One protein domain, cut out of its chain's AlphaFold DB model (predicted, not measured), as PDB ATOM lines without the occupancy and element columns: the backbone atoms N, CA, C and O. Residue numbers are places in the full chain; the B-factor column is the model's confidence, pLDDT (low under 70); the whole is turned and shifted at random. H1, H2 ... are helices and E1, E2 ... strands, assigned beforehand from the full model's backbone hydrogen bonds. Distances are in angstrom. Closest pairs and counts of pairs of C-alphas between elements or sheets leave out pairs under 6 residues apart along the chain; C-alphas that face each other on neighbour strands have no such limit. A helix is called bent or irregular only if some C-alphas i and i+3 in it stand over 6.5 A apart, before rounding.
ATOM      1  N   GLN A   7     -28.723 -11.298 -34.782       85.81
ATOM      2  CA  GLN A   7     -27.636 -12.266 -34.894       85.81
ATOM      3  C   GLN A   7     -26.572 -11.775 -35.870       85.81
ATOM      4  O   GLN A   7     -26.886 -11.181 -36.902       85.81
ATOM      5  N   ALA A   8     -25.310 -12.029 -35.526       87.88
ATOM      6  CA  ALA A   8     -24.156 -11.686 -36.341       87.88
ATOM      7  C   ALA A   8     -23.635 -12.920 -37.089       87.88
ATOM      8  O   ALA A   8     -23.463 -13.981 -36.492       87.88
ATOM      9  N   TYR A   9     -23.326 -12.763 -38.374       87.81
ATOM     10  CA  TYR A   9     -22.790 -13.820 -39.227       87.81
ATOM     11  C   TYR A   9     -21.556 -13.333 -39.991       87.81
ATOM     12  O   TYR A   9     -21.578 -12.226 -40.540       87.81
ATOM     13  N   PRO A  10     -20.488 -14.138 -40.095       87.25
ATOM     14  CA  PRO A  10     -19.371 -13.811 -40.968       87.25
ATOM     15  C   PRO A  10     -19.776 -13.937 -42.451       87.25
ATOM     16  O   PRO A  10     -20.606 -14.778 -42.805       87.25
ATOM     17  N   PRO A  11     -19.189 -13.137 -43.359       87.88
ATOM     18  CA  PRO A  11     -19.307 -13.367 -44.796       87.88
ATOM     19  C   PRO A  11     -18.575 -14.655 -45.207       87.88
ATOM     20  O   PRO A  11     -17.681 -15.128 -44.509       87.88
ATOM     21  N   SER A  12     -18.880 -15.176 -46.402       86.62
ATOM     22  CA  SER A  12     -18.229 -16.386 -46.943       86.62
ATOM     23  C   SER A  12     -16.709 -16.266 -47.092       86.62
ATOM     24  O   SER A  12     -15.998 -17.266 -47.049       86.62
ATOM     25  N   LYS A  13     -16.199 -15.043 -47.277       87.25
ATOM     26  CA  LYS A  13     -14.770 -14.719 -47.268       87.25
ATOM     27  C   LYS A  13     -14.552 -13.507 -46.376       87.25
ATOM     28  O   LYS A  13     -15.071 -12.434 -46.667       87.25
ATOM     29  N   VAL A  14     -13.749 -13.676 -45.332       88.50
ATOM     30  CA  VAL A  14     -13.379 -12.625 -44.379       88.50
ATOM     31  C   VAL A  14     -11.866 -12.640 -44.166       88.50
ATOM     32  O   VAL A  14     -11.228 -13.691 -44.220       88.50
ATOM     33  N   LYS A  15     -11.257 -11.472 -43.938       87.81
ATOM     34  CA  LYS A  15      -9.832 -11.402 -43.579       87.81
ATOM     35  C   LYS A  15      -9.631 -12.067 -42.214       87.81
ATOM     36  O   LYS A  15     -10.365 -11.751 -41.282       87.81
ATOM     37  N   ARG A  16      -8.590 -12.897 -42.063       88.88
ATOM     38  CA  ARG A  16      -8.286 -13.609 -40.804       88.88
ATOM     39  C   ARG A  16      -8.322 -12.691 -39.578       88.88
ATOM     40  O   ARG A  16      -8.996 -13.006 -38.611       88.88
ATOM     41  N   LYS A  17      -7.688 -11.516 -39.655       87.81
ATOM     42  CA  LYS A  17      -7.682 -10.531 -38.556       87.81
ATOM     43  C   LYS A  17      -9.084 -10.079 -38.120       87.81
ATOM     44  O   LYS A  17      -9.313  -9.853 -36.942       87.81
ATOM     45  N   VAL A  18     -10.016  -9.965 -39.067       88.56
ATOM     46  CA  VAL A  18     -11.400  -9.548 -38.801       88.56
ATOM     47  C   VAL A  18     -12.188 -10.696 -38.175       88.56
ATOM     48  O   VAL A  18     -12.951 -10.468 -37.244       88.56
ATOM     49  N   TYR A  19     -11.959 -11.928 -38.636       89.31
ATOM     50  CA  TYR A  19     -12.549 -13.117 -38.024       89.31
ATOM     51  C   TYR A  19     -12.096 -13.299 -36.572       89.31
ATOM     52  O   TYR A  19     -12.942 -13.430 -35.692       89.31
ATOM     53  N   GLU A  20     -10.791 -13.233 -36.296       90.19
ATOM     54  CA  GLU A  20     -10.281 -13.358 -34.922       90.19
ATOM     55  C   GLU A  20     -10.827 -12.245 -34.024       90.19
ATOM     56  O   GLU A  20     -11.290 -12.520 -32.921       90.19
ATOM     57  N   PHE A  21     -10.877 -11.003 -34.521       89.00
ATOM     58  CA  PHE A  21     -11.492  -9.902 -33.783       89.00
ATOM     59  C   PHE A  21     -12.983 -10.142 -33.504       89.00
ATOM     60  O   PHE A  21     -13.448  -9.872 -32.401       89.00
ATOM     61  N   SER A  22     -13.739 -10.692 -34.461       88.44
ATOM     62  CA  SER A  22     -15.173 -10.958 -34.274       88.44
ATOM     63  C   SER A  22     -15.460 -11.924 -33.122       88.44
ATOM     64  O   SER A  22     -16.502 -11.816 -32.483       88.44
ATOM     65  N   ARG A  23     -14.515 -12.817 -32.807       87.06
ATOM     66  CA  ARG A  23     -14.619 -13.764 -31.687       87.06
ATOM     67  C   ARG A  23     -14.425 -13.103 -30.322       87.06
ATOM     68  O   ARG A  23     -14.765 -13.709 -29.314       87.06
ATOM     69  N   LEU A  24     -13.881 -11.885 -30.290       87.50
ATOM     70  CA  LEU A  24     -13.707 -11.086 -29.073       87.50
ATOM     71  C   LEU A  24     -14.947 -10.241 -28.747       87.50
ATOM     72  O   LEU A  24     -15.019  -9.646 -27.674       87.50
ATOM     73  N   LEU A  25     -15.913 -10.156 -29.667       87.00
ATOM     74  CA  LEU A  25     -17.138  -9.396 -29.455       87.00
ATOM     75  C   LEU A  25     -18.013 -10.083 -28.404       87.00
ATOM     76  O   LEU A  25     -18.325 -11.269 -28.508       87.00
ATOM     77  N   SER A  26     -18.434  -9.320 -27.396       83.69
ATOM     78  CA  SER A  26     -19.377  -9.815 -26.394       83.69
ATOM     79  C   SER A  26     -20.802  -9.898 -26.962       83.69
ATOM     80  O   SER A  26     -21.125  -9.248 -27.958       83.69
ATOM     81  N   GLY A  27     -21.685 -10.644 -26.292       81.75
ATOM     82  CA  GLY A  27     -23.101 -10.741 -26.674       81.75
ATOM     83  C   GLY A  27     -23.885  -9.423 -26.568       81.75
ATOM     84  O   GLY A  27     -25.027  -9.354 -27.007       81.75
ATOM     85  N   THR A  28     -23.307  -8.365 -25.990       85.06
ATOM     86  CA  THR A  28     -23.919  -7.031 -25.927       85.06
ATOM     87  C   THR A  28     -22.923  -5.979 -26.397       85.06
ATOM     88  O   THR A  28     -21.888  -5.753 -25.775       85.06
ATOM     89  N   LEU A  29     -23.250  -5.300 -27.493       87.00
ATOM     90  CA  LEU A  29     -22.414  -4.253 -28.075       87.00
ATOM     91  C   LEU A  29     -23.022  -2.880 -27.778       87.00
ATOM     92  O   LEU A  29     -24.232  -2.696 -27.904       87.00
ATOM     93  N   LYS A  30     -22.184  -1.917 -27.381       89.38
ATOM     94  CA  LYS A  30     -22.591  -0.528 -27.137       89.38
ATOM     95  C   LYS A  30     -22.005   0.355 -28.225       89.38
ATOM     96  O   LYS A  30     -20.796   0.352 -28.429       89.38
ATOM     97  N   PHE A  31     -22.866   1.107 -28.898       90.81
ATOM     98  CA  PHE A  31     -22.475   1.962 -30.008       90.81
ATOM     99  C   PHE A  31     -22.753   3.429 -29.698       90.81
ATOM    100  O   PHE A  31     -23.737   3.758 -29.036       90.81
ATOM    101  N   GLU A  32     -21.908   4.299 -30.235       93.94
ATOM    102  CA  GLU A  32     -22.213   5.711 -30.421       93.94
ATOM    103  C   GLU A  32     -22.905   5.915 -31.775       93.94
ATOM    104  O   GLU A  32     -22.589   5.246 -32.766       93.94
ATOM    105  N   LEU A  33     -23.860   6.842 -31.815       93.25
ATOM    106  CA  LEU A  33     -24.478   7.292 -33.055       93.25
ATOM    107  C   LEU A  33     -23.669   8.470 -33.594       93.25
ATOM    108  O   LEU A  33     -23.508   9.475 -32.906       93.25
ATOM    109  N   VAL A  34     -23.185   8.350 -34.823       92.88
ATOM    110  CA  VAL A  34     -22.350   9.367 -35.468       92.88
ATOM    111  C   VAL A  34     -22.909   9.727 -36.842       92.88
ATOM    112  O   VAL A  34     -23.386   8.832 -37.550       92.88
ATOM    113  N   PRO A  35     -22.836  11.006 -37.260       91.94
ATOM    114  CA  PRO A  35     -23.219  11.407 -38.608       91.94
ATOM    115  C   PRO A  35     -22.443  10.602 -39.655       91.94
ATOM    116  O   PRO A  35     -21.221  10.447 -39.547       91.94
ATOM    117  N   ARG A  36     -23.135  10.098 -40.684       89.06
ATOM    118  CA  ARG A  36     -22.507   9.280 -41.733       89.06
ATOM    119  C   ARG A  36     -21.367  10.026 -42.420       89.06
ATOM    120  O   ARG A  36     -20.317   9.434 -42.661       89.06
ATOM    121  N   GLU A  37     -21.568  11.306 -42.719       87.19
ATOM    122  CA  GLU A  37     -20.594  12.159 -43.407       87.19
ATOM    123  C   GLU A  37     -19.248  12.218 -42.670       87.19
ATOM    124  O   GLU A  37     -18.205  11.964 -43.274       87.19
ATOM    125  N   ALA A  38     -19.273  12.419 -41.349       86.38
ATOM    126  CA  ALA A  38     -18.067  12.492 -40.523       86.38
ATOM    127  C   ALA A  38     -17.212  11.215 -40.619       86.38
ATOM    128  O   ALA A  38     -15.980  11.275 -40.659       86.38
ATOM    129  N   ILE A  39     -17.856  10.048 -40.697       85.44
ATOM    130  CA  ILE A  39     -17.177   8.758 -40.856       85.44
ATOM    131  C   ILE A  39     -16.701   8.546 -42.296       85.44
ATOM    132  O   ILE A  39     -15.590   8.065 -42.507       85.44
ATOM    133  N   TRP A  40     -17.507   8.911 -43.292       84.25
ATOM    134  CA  TRP A  40     -17.172   8.689 -44.701       84.25
ATOM    135  C   TRP A  40     -15.929   9.458 -45.139       84.25
ATOM    136  O   TRP A  40     -15.053   8.895 -45.803       84.25
ATOM    137  N   THR A  41     -15.821  10.720 -44.726       78.75
ATOM    138  CA  THR A  41     -14.667  11.559 -45.056       78.75
ATOM    139  C   THR A  41     -13.422  11.113 -44.294       78.75
ATOM    140  O   THR A  41     -12.362  10.976 -44.899       78.75
ATOM    141  N   SER A  42     -13.543  10.817 -42.994       82.75
ATOM    142  CA  SER A  42     -12.379  10.503 -42.152       82.75
ATOM    143  C   SER A  42     -11.843   9.076 -42.309       82.75
ATOM    144  O   SER A  42     -10.634   8.880 -42.230       82.75
ATOM    145  N   GLN A  43     -12.707   8.075 -42.517       80.31
ATOM    146  CA  GLN A  43     -12.316   6.655 -42.492       80.31
ATOM    147  C   GLN A  43     -12.241   6.018 -43.879       80.31
ATOM    148  O   GLN A  43     -11.433   5.118 -44.099       80.31
ATOM    149  N   PHE A  44     -13.082   6.462 -44.814       78.75
ATOM    150  CA  PHE A  44     -13.184   5.842 -46.135       78.75
ATOM    151  C   PHE A  44     -12.685   6.731 -47.274       78.75
ATOM    152  O   PHE A  44     -12.732   6.302 -48.424       78.75
ATOM    153  N   ASN A  45     -12.214   7.953 -46.994       82.12
ATOM    154  CA  ASN A  45     -11.817   8.919 -48.024       82.12
ATOM    155  C   ASN A  45     -12.893   9.049 -49.124       82.12
ATOM    156  O   ASN A  45     -12.616   8.955 -50.321       82.12
ATOM    157  N   ASN A  46     -14.160   9.133 -48.705       78.62
ATOM    158  CA  ASN A  46     -15.348   9.169 -49.564       78.62
ATOM    159  C   ASN A  46     -15.578   7.933 -50.467       78.62
ATOM    160  O   ASN A  46     -16.452   7.960 -51.334       78.62
ATOM    161  N   HIS A  47     -14.852   6.830 -50.264       78.81
ATOM    162  CA  HIS A  47     -15.096   5.569 -50.964       78.81
ATOM    163  C   HIS A  47     -16.200   4.768 -50.269       78.81
ATOM    164  O   HIS A  47     -16.305   4.735 -49.046       78.81
ATOM    165  N   PHE A  48     -17.042   4.084 -51.042       76.62
ATOM    166  CA  PHE A  48     -18.039   3.184 -50.462       76.62
ATOM    167  C   PHE A  48     -17.385   1.844 -50.095       76.62
ATOM    168  O   PHE A  48     -16.721   1.260 -50.958       76.62
ATOM    169  N   PRO A  49     -17.586   1.317 -48.870       77.81
ATOM    170  CA  PRO A  49     -17.084   0.003 -48.503       77.81
ATOM    171  C   PRO A  49     -17.752  -1.060 -49.376       77.81
ATOM    172  O   PRO A  49     -18.964  -1.035 -49.615       77.81
ATOM    173  N   GLY A  50     -16.948  -1.997 -49.868       78.88
ATOM    174  CA  GLY A  50     -17.415  -3.114 -50.674       78.88
ATOM    175  C   GLY A  50     -17.644  -4.374 -49.841       78.88
ATOM    176  O   GLY A  50     -17.341  -4.447 -48.651       78.88
ATOM    177  N   LYS A  51     -18.096  -5.445 -50.503       79.19
ATOM    178  CA  LYS A  51     -18.275  -6.768 -49.867       79.19
ATOM    179  C   LYS A  51     -16.997  -7.307 -49.208       79.19
ATOM    180  O   LYS A  51     -17.084  -8.081 -48.266       79.19
ATOM    181  N   LYS A  52     -15.819  -6.938 -49.728       80.44
ATOM    182  CA  LYS A  52     -14.511  -7.372 -49.201       80.44
ATOM    183  C   LYS A  52     -14.116  -6.651 -47.907       80.44
ATOM    184  O   LYS A  52     -13.218  -7.123 -47.211       80.44
ATOM    185  N   ASP A  53     -14.777  -5.534 -47.610       80.25
ATOM    186  CA  ASP A  53     -14.543  -4.713 -46.423       80.25
ATOM    187  C   ASP A  53     -15.533  -5.056 -45.300       80.25
ATOM    188  O   ASP A  53     -15.331  -4.680 -44.147       80.25
ATOM    189  N   THR A  54     -16.584  -5.822 -45.610       86.69
ATOM    190  CA  THR A  54     -17.552  -6.314 -44.629       86.69
ATOM    191  C   THR A  54     -16.933  -7.398 -43.748       86.69
ATOM    192  O   THR A  54     -16.450  -8.413 -44.244       86.69
ATOM    193  N   GLY A  55     -16.979  -7.199 -42.428       88.94
ATOM    194  CA  GLY A  55     -16.529  -8.189 -41.445       88.94
ATOM    195  C   GLY A  55     -17.635  -9.087 -40.900       88.94
ATOM    196  O   GLY A  55     -17.401 -10.269 -40.667       88.94
ATOM    197  N   LEU A  56     -18.835  -8.532 -40.721       90.38
ATOM    198  CA  LEU A  56     -20.001  -9.207 -40.157       90.38
ATOM    199  C   LEU A  56     -21.282  -8.674 -40.803       90.38
ATOM    200  O   LEU A  56     -21.368  -7.494 -41.146       90.38
ATOM    201  N   TYR A  57     -22.285  -9.540 -40.917       89.56
ATOM    202  CA  TYR A  57     -23.670  -9.181 -41.201       89.56
ATOM    203  C   TYR A  57     -24.497  -9.329 -39.936       89.56
ATOM    204  O   TYR A  57     -24.449 -10.377 -39.305       89.56
ATOM    205  N   PHE A  58     -25.288  -8.313 -39.608       88.50
ATOM    206  CA  PHE A  58     -26.255  -8.367 -38.520       88.50
ATOM    207  C   PHE A  58     -27.653  -8.506 -39.122       88.50
ATOM    208  O   PHE A  58     -28.032  -7.701 -39.971       88.50
ATOM    209  N   LEU A  59     -28.390  -9.541 -38.730       85.81
ATOM    210  CA  LEU A  59     -29.723  -9.855 -39.244       85.81
ATOM    211  C   LEU A  59     -30.686 -10.089 -38.082       85.81
ATOM    212  O   LEU A  59     -30.271 -10.522 -37.007       85.81
ATOM    213  N   ALA A  60     -31.971  -9.827 -38.307       85.38
ATOM    214  CA  ALA A  60     -33.010 -10.229 -37.368       85.38
ATOM    215  C   ALA A  60     -33.007 -11.759 -37.209       85.38
ATOM    216  O   ALA A  60     -32.913 -12.482 -38.201       85.38
ATOM    217  N   SER A  61     -33.098 -12.240 -35.970       74.88
ATOM    218  CA  SER A  61     -33.070 -13.674 -35.648       74.88
ATOM    219  C   SER A  61     -34.412 -14.377 -35.867       74.88
ATOM    220  O   SER A  61     -34.434 -15.550 -36.228       74.88
ATOM    221  N   GLU A  62     -35.527 -13.671 -35.660       72.69
ATOM    222  CA  GLU A  62     -36.886 -14.220 -35.692       72.69
ATOM    223  C   GLU A  62     -37.884 -13.241 -36.327       72.69
ATOM    224  O   GLU A  62     -37.742 -12.019 -36.219       72.69
ATOM    225  N   ARG A  63     -38.933 -13.790 -36.960       64.94
ATOM    226  CA  ARG A  63     -39.994 -13.024 -37.644       64.94
ATOM    227  C   ARG A  63     -40.716 -12.039 -36.722       64.94
ATOM    228  O   ARG A  63     -40.956 -10.910 -37.130       64.94
ATOM    229  N   GLU A  64     -41.016 -12.444 -35.492       57.88
ATOM    230  CA  GLU A  64     -41.782 -11.635 -34.529       57.88
ATOM    231  C   GLU A  64     -41.001 -10.427 -33.991       57.88
ATOM    232  O   GLU A  64     -41.581  -9.507 -33.430       57.88
ATOM    233  N   ARG A  65     -39.674 -10.396 -34.174       65.56
ATOM    234  CA  ARG A  65     -38.802  -9.313 -33.680       65.56
ATOM    235  C   ARG A  65     -38.168  -8.503 -34.813       65.56
ATOM    236  O   ARG A  65     -37.263  -7.699 -34.580       65.56
ATOM    237  N   PHE A  66     -38.682  -8.688 -36.030       73.69
ATOM    238  CA  PHE A  66     -38.307  -7.948 -37.233       73.69
ATOM    239  C   PHE A  66     -38.607  -6.449 -37.115       73.69
ATOM    240  O   PHE A  66     -37.885  -5.639 -37.692       73.69
ATOM    241  N   GLU A  67     -39.616  -6.065 -36.331       82.19
ATOM    242  CA  GLU A  67     -40.001  -4.664 -36.126       82.19
ATOM    243  C   GLU A  67     -38.893  -3.848 -35.456       82.19
ATOM    244  O   GLU A  67     -38.565  -2.768 -35.933       82.19
ATOM    245  N   ILE A  68     -38.240  -4.385 -34.415       82.50
ATOM    246  CA  ILE A  68     -37.140  -3.691 -33.722       82.50
ATOM    247  C   ILE A  68     -35.952  -3.499 -34.668       82.50
ATOM    248  O   ILE A  68     -35.374  -2.414 -34.742       82.50
ATOM    249  N   TYR A  69     -35.588  -4.549 -35.408       86.12
ATOM    250  CA  TYR A  69     -34.515  -4.471 -36.398       86.12
ATOM    251  C   TYR A  69     -34.852  -3.463 -37.509       86.12
ATOM    252  O   TYR A  69     -34.004  -2.660 -37.895       86.12
ATOM    253  N   THR A  70     -36.092  -3.469 -37.997       86.25
ATOM    254  CA  THR A  70     -36.561  -2.552 -39.044       86.25
ATOM    255  C   THR A  70     -36.556  -1.111 -38.555       86.25
ATOM    256  O   THR A  70     -35.950  -0.262 -39.205       86.25
ATOM    257  N   ALA A  71     -37.109  -0.851 -37.369       88.31
ATOM    258  CA  ALA A  71     -37.093   0.461 -36.735       88.31
ATOM    259  C   ALA A  71     -35.663   0.989 -36.558       88.31
ATOM    260  O   ALA A  71     -35.406   2.164 -36.804       88.31
ATOM    261  N   LEU A  72     -34.706   0.124 -36.202       88.38
ATOM    262  CA  LEU A  72     -33.294   0.496 -36.109       88.38
ATOM    263  C   LEU A  72     -32.716   0.921 -37.466       88.38
ATOM    264  O   LEU A  72     -32.055   1.955 -37.568       88.38
ATOM    265  N   VAL A  73     -32.953   0.129 -38.512       88.44
ATOM    266  CA  VAL A  73     -32.464   0.414 -39.869       88.44
ATOM    267  C   VAL A  73     -33.074   1.709 -40.410       88.44
ATOM    268  O   VAL A  73     -32.355   2.532 -40.980       88.44
ATOM    269  N   GLU A  74     -34.376   1.911 -40.212       91.00
ATOM    270  CA  GLU A  74     -35.080   3.131 -40.609       91.00
ATOM    271  C   GLU A  74     -34.598   4.345 -39.822       91.00
ATOM    272  O   GLU A  74     -34.338   5.389 -40.415       91.00
ATOM    273  N   PHE A  75     -34.395   4.202 -38.513       90.75
ATOM    274  CA  PHE A  75     -33.840   5.255 -37.672       90.75
ATOM    275  C   PHE A  75     -32.472   5.723 -38.183       90.75
ATOM    276  O   PHE A  75     -32.267   6.923 -38.373       90.75
ATOM    277  N   LEU A  76     -31.557   4.789 -38.475       90.62
ATOM    278  CA  LEU A  76     -30.232   5.112 -39.015       90.62
ATOM    279  C   LEU A  76     -30.314   5.799 -40.379       90.62
ATOM    280  O   LEU A  76     -29.599   6.770 -40.625       90.62
ATOM    281  N   ARG A  77     -31.213   5.330 -41.250       89.12
ATOM    282  CA  ARG A  77     -31.436   5.922 -42.573       89.12
ATOM    283  C   ARG A  77     -31.996   7.342 -42.475       89.12
ATOM    284  O   ARG A  77     -31.485   8.234 -43.141       89.12
ATOM    285  N   ASN A  78     -33.014   7.556 -41.646       91.00
ATOM    286  CA  ASN A  78     -33.692   8.847 -41.507       91.00
ATOM    287  C   ASN A  78     -32.803   9.899 -40.835       91.00
ATOM    288  O   ASN A  78     -32.927  11.086 -41.122       91.00
ATOM    289  N   LYS A  79     -31.899   9.474 -39.945       90.31
ATOM    290  CA  LYS A  79     -30.922  10.348 -39.279       90.31
ATOM    291  C   LYS A  79     -29.624  10.539 -40.067       90.31
ATOM    292  O   LYS A  79     -28.719  11.183 -39.547       90.31
ATOM    293  N   ASP A  80     -29.503   9.941 -41.252       90.19
ATOM    294  CA  ASP A  80     -28.257   9.838 -42.024       90.19
ATOM    295  C   ASP A  80     -27.028   9.543 -41.140       90.19
ATOM    296  O   ASP A  80     -26.003  10.227 -41.163       90.19
ATOM    297  N   SER A  81     -27.178   8.545 -40.270       90.94
ATOM    298  CA  SER A  81     -26.224   8.237 -39.207       90.94
ATOM    299  C   SER A  81     -25.765   6.787 -39.280       90.94
ATOM    300  O   SER A  81     -26.444   5.910 -39.816       90.94
ATOM    301  N   VAL A  82     -24.596   6.529 -38.712       91.50
ATOM    302  CA  VAL A  82     -24.017   5.193 -38.571       91.50
ATOM    303  C   VAL A  82     -23.744   4.909 -37.103       91.50
ATOM    304  O   VAL A  82     -23.654   5.823 -36.281       91.50
ATOM    305  N   MET A  83     -23.621   3.631 -36.767       93.31
ATOM    306  CA  MET A  83     -23.240   3.216 -35.423       93.31
ATOM    307  C   MET A  83     -21.755   2.898 -35.397       93.31
ATOM    308  O   MET A  83     -21.260   2.132 -36.226       93.31
ATOM    309  N   ARG A  84     -21.042   3.479 -34.439       92.56
ATOM    310  CA  ARG A  84     -19.610   3.271 -34.242       92.56
ATOM    311  C   ARG A  84     -19.354   2.708 -32.855       92.56
ATOM    312  O   ARG A  84     -20.080   2.983 -31.911       92.56
ATOM    313  N   MET A  85     -18.331   1.881 -32.737       91.25
ATOM    314  CA  MET A  85     -17.819   1.417 -31.456       91.25
ATOM    315  C   MET A  85     -16.306   1.292 -31.566       91.25
ATOM    316  O   MET A  85     -15.790   0.837 -32.587       91.25
ATOM    317  N   LEU A  86     -15.601   1.683 -30.513       88.56
ATOM    318  CA  LEU A  86     -14.171   1.461 -30.367       88.56
ATOM    319  C   LEU A  86     -13.967   0.325 -29.360       88.56
ATOM    320  O   LEU A  86     -14.426   0.421 -28.224       88.56
ATOM    321  N   ILE A  87     -13.306  -0.751 -29.782       85.69
ATOM    322  CA  ILE A  87     -12.850  -1.817 -28.885       85.69
ATOM    323  C   ILE A  87     -11.343  -1.922 -29.055       85.69
ATOM    324  O   ILE A  87     -10.866  -2.274 -30.136       85.69
ATOM    325  N   ASN A  88     -10.608  -1.648 -27.976       83.19
ATOM    326  CA  ASN A  88      -9.158  -1.466 -28.020       83.19
ATOM    327  C   ASN A  88      -8.815  -0.438 -29.118       83.19
ATOM    328  O   ASN A  88      -9.423   0.628 -29.162       83.19
ATOM    329  N   ASP A  89      -7.936  -0.792 -30.053       84.44
ATOM    330  CA  ASP A  89      -7.533   0.061 -31.177       84.44
ATOM    331  C   ASP A  89      -8.314  -0.228 -32.474       84.44
ATOM    332  O   ASP A  89      -7.909   0.166 -33.569       84.44
ATOM    333  N   VAL A  90      -9.433  -0.959 -32.384       84.50
ATOM    334  CA  VAL A  90     -10.245  -1.349 -33.542       84.50
ATOM    335  C   VAL A  90     -11.571  -0.601 -33.537       84.50
ATOM    336  O   VAL A  90     -12.386  -0.728 -32.622       84.50
ATOM    337  N   VAL A  91     -11.816   0.144 -34.615       88.25
ATOM    338  CA  VAL A  91     -13.105   0.790 -34.869       88.25
ATOM    339  C   VAL A  91     -14.028  -0.190 -35.589       88.25
ATOM    340  O   VAL A  91     -13.756  -0.606 -36.715       88.25
ATOM    341  N   LEU A  92     -15.147  -0.530 -34.953       89.56
ATOM    342  CA  LEU A  92     -16.259  -1.217 -35.591       89.56
ATOM    343  C   LEU A  92     -17.270  -0.182 -36.089       89.56
ATOM    344  O   LEU A  92     -17.758   0.646 -35.319       89.56
ATOM    345  N   LEU A  93     -17.598  -0.260 -37.376       90.31
ATOM    346  CA  LEU A  93     -18.628   0.556 -38.009       90.31
ATOM    347  C   LEU A  93     -19.768  -0.346 -38.460       90.31
ATOM    348  O   LEU A  93     -19.564  -1.288 -39.227       90.31
ATOM    349  N   LEU A  94     -20.970  -0.035 -37.994       89.81
ATOM    350  CA  LEU A  94     -22.194  -0.686 -38.411       89.81
ATOM    351  C   LEU A  94     -22.962   0.265 -39.330       89.81
ATOM    352  O   LEU A  94     -23.376   1.360 -38.943       89.81
ATOM    353  N   ILE A  95     -23.120  -0.184 -40.569       86.31
ATOM    354  CA  ILE A  95     -23.765   0.550 -41.653       86.31
ATOM    355  C   ILE A  95     -24.938  -0.257 -42.191       86.31
ATOM    356  O   ILE A  95     -24.908  -1.490 -42.225       86.31
ATOM    357  N   THR A  96     -25.975   0.437 -42.646       85.94
ATOM    358  CA  THR A  96     -27.094  -0.215 -43.324       85.94
ATOM    359  C   THR A  96     -26.639  -0.729 -44.691       85.94
ATOM    360  O   THR A  96     -25.836  -0.102 -45.382       85.94
ATOM    361  N   LYS A  97     -27.152  -1.890 -45.119       77.12
ATOM    362  CA  LYS A  97     -26.742  -2.528 -46.385       77.12
ATOM    363  C   LYS A  97     -26.949  -1.628 -47.609       77.12
ATOM    364  O   LYS A  97     -26.191  -1.745 -48.563       77.12
ATOM    365  N   SER A  98     -27.927  -0.723 -47.582       71.56
ATOM    366  CA  SER A  98     -28.148   0.270 -48.645       71.56
ATOM    367  C   SER A  98     -26.954   1.206 -48.865       71.56
ATOM    368  O   SER A  98     -26.826   1.768 -49.945       71.56
ATOM    369  N   LEU A  99     -26.082   1.362 -47.865       66.69
ATOM    370  CA  LEU A  99     -24.857   2.161 -47.942       66.69
ATOM    371  C   LEU A  99     -23.657   1.362 -48.471       66.69
ATOM    372  O   LEU A  99     -22.616   1.940 -48.767       66.69
ATOM    373  N   ILE A 100     -23.781   0.039 -48.608       65.69
ATOM    374  CA  ILE A 100     -22.771  -0.800 -49.253       65.69
ATOM    375  C   ILE A 100     -23.077  -0.793 -50.745       65.69
ATOM    376  O   ILE A 100     -24.098  -1.327 -51.186       65.69
TER     377      ILE A 100
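What this domain is: This is residues 7 to 100 of the 108 residues of an uncharacterized protein of Capsicum annuum (UniProt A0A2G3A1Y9). A strongly twisted three-stranded antiparallel sheet, E2, E4 and E5, is partly framed by three separate helices, with the long helix H3 running along one side from a small two-stranded sheet, E1 and E3, to the larger sheet. H2 follows directly on E2 and lies beside the sheet's strands, while H1 lies far from H3, at the other end of the domain. The printed part has 94 residues, with three named helices and five named strands in the order E1 H1 E2 H2 E3 H3 E4 E5; the class is mixed, helices and strands. The sheets run E2 - E4 - E5 and E1 - E3, both antiparallel. The whole is compact, with a radius of gyration of the C-alphas of 13.5 A and spans of 34 by 29 by 24 A.

Where its parts are: E4, residues 81 to 87, is the longest strand, 19.7 A from first to last C-alpha. E2 is residues 32 to 35, 10.0 A, and E5 is residues 90 to 94, 12.9 A, ending at C-alpha 94 at (-22.194, -0.686, -38.411). H3, residues 63 to 78, measures 23.1 A and ends at C-alpha 78 at (-33.692, 8.847, -41.507); it is irregular, with C-alphas 64 and 67 at 7.4 A. H2 is residues 36 to 44, 10.9 A, and H1 is residues 16 to 22, 9.9 A. E1, residues 7 to 9, 6.7 A, begins at C-alpha 7 at (-27.636, -12.266, -34.894), and E3 is residues 57 to 60, 10.2 A.

How they stand to each other: E4 is the inner strand of the sheet, which is only just strongly twisted, its C-alphas up to 4.1 A off the best plane. E4 and E5 form a hairpin, with N 92 and O 85 within hydrogen-bond range at 2.8 A. E2 and E4 are antiparallel, with N 32 and O 84 at 2.8 A. H2 is on this sheet at a height over the sheet of 7.7 A, only just over none of the strands, with 2 of its C-alphas falling on E4; the closest C-alphas of H2 and E4 are those of Arg 36 and Ser 81, 4.6 A. H3 only grazes the sheet with residues 73 to 76. The closest C-alphas of H3 and E3 are those of Phe 66 and Ala 60, 5.8 A. E1 and E3 are antiparallel, with N 9 and O 57 at 2.8 A. H1 is only just not on the larger sheet, with 4 pairs of C-alphas within 10 A. H1, H2 and H3 are apart from one another. Every O i to N i+4 pair is within hydrogen-bond range in H1 and H2, and 9 of 12 in H3.

The domain as a whole: The C-alphas of Asn 45 and Glu 64, the two farthest apart, are 38.8 A from each other. The printed part has no cut. The link from H2 to E3, residues 45 to 56, is long. The mean pLDDT of the printed part is 84.9; residues 63 to 65 and 99 to 100 are under 70.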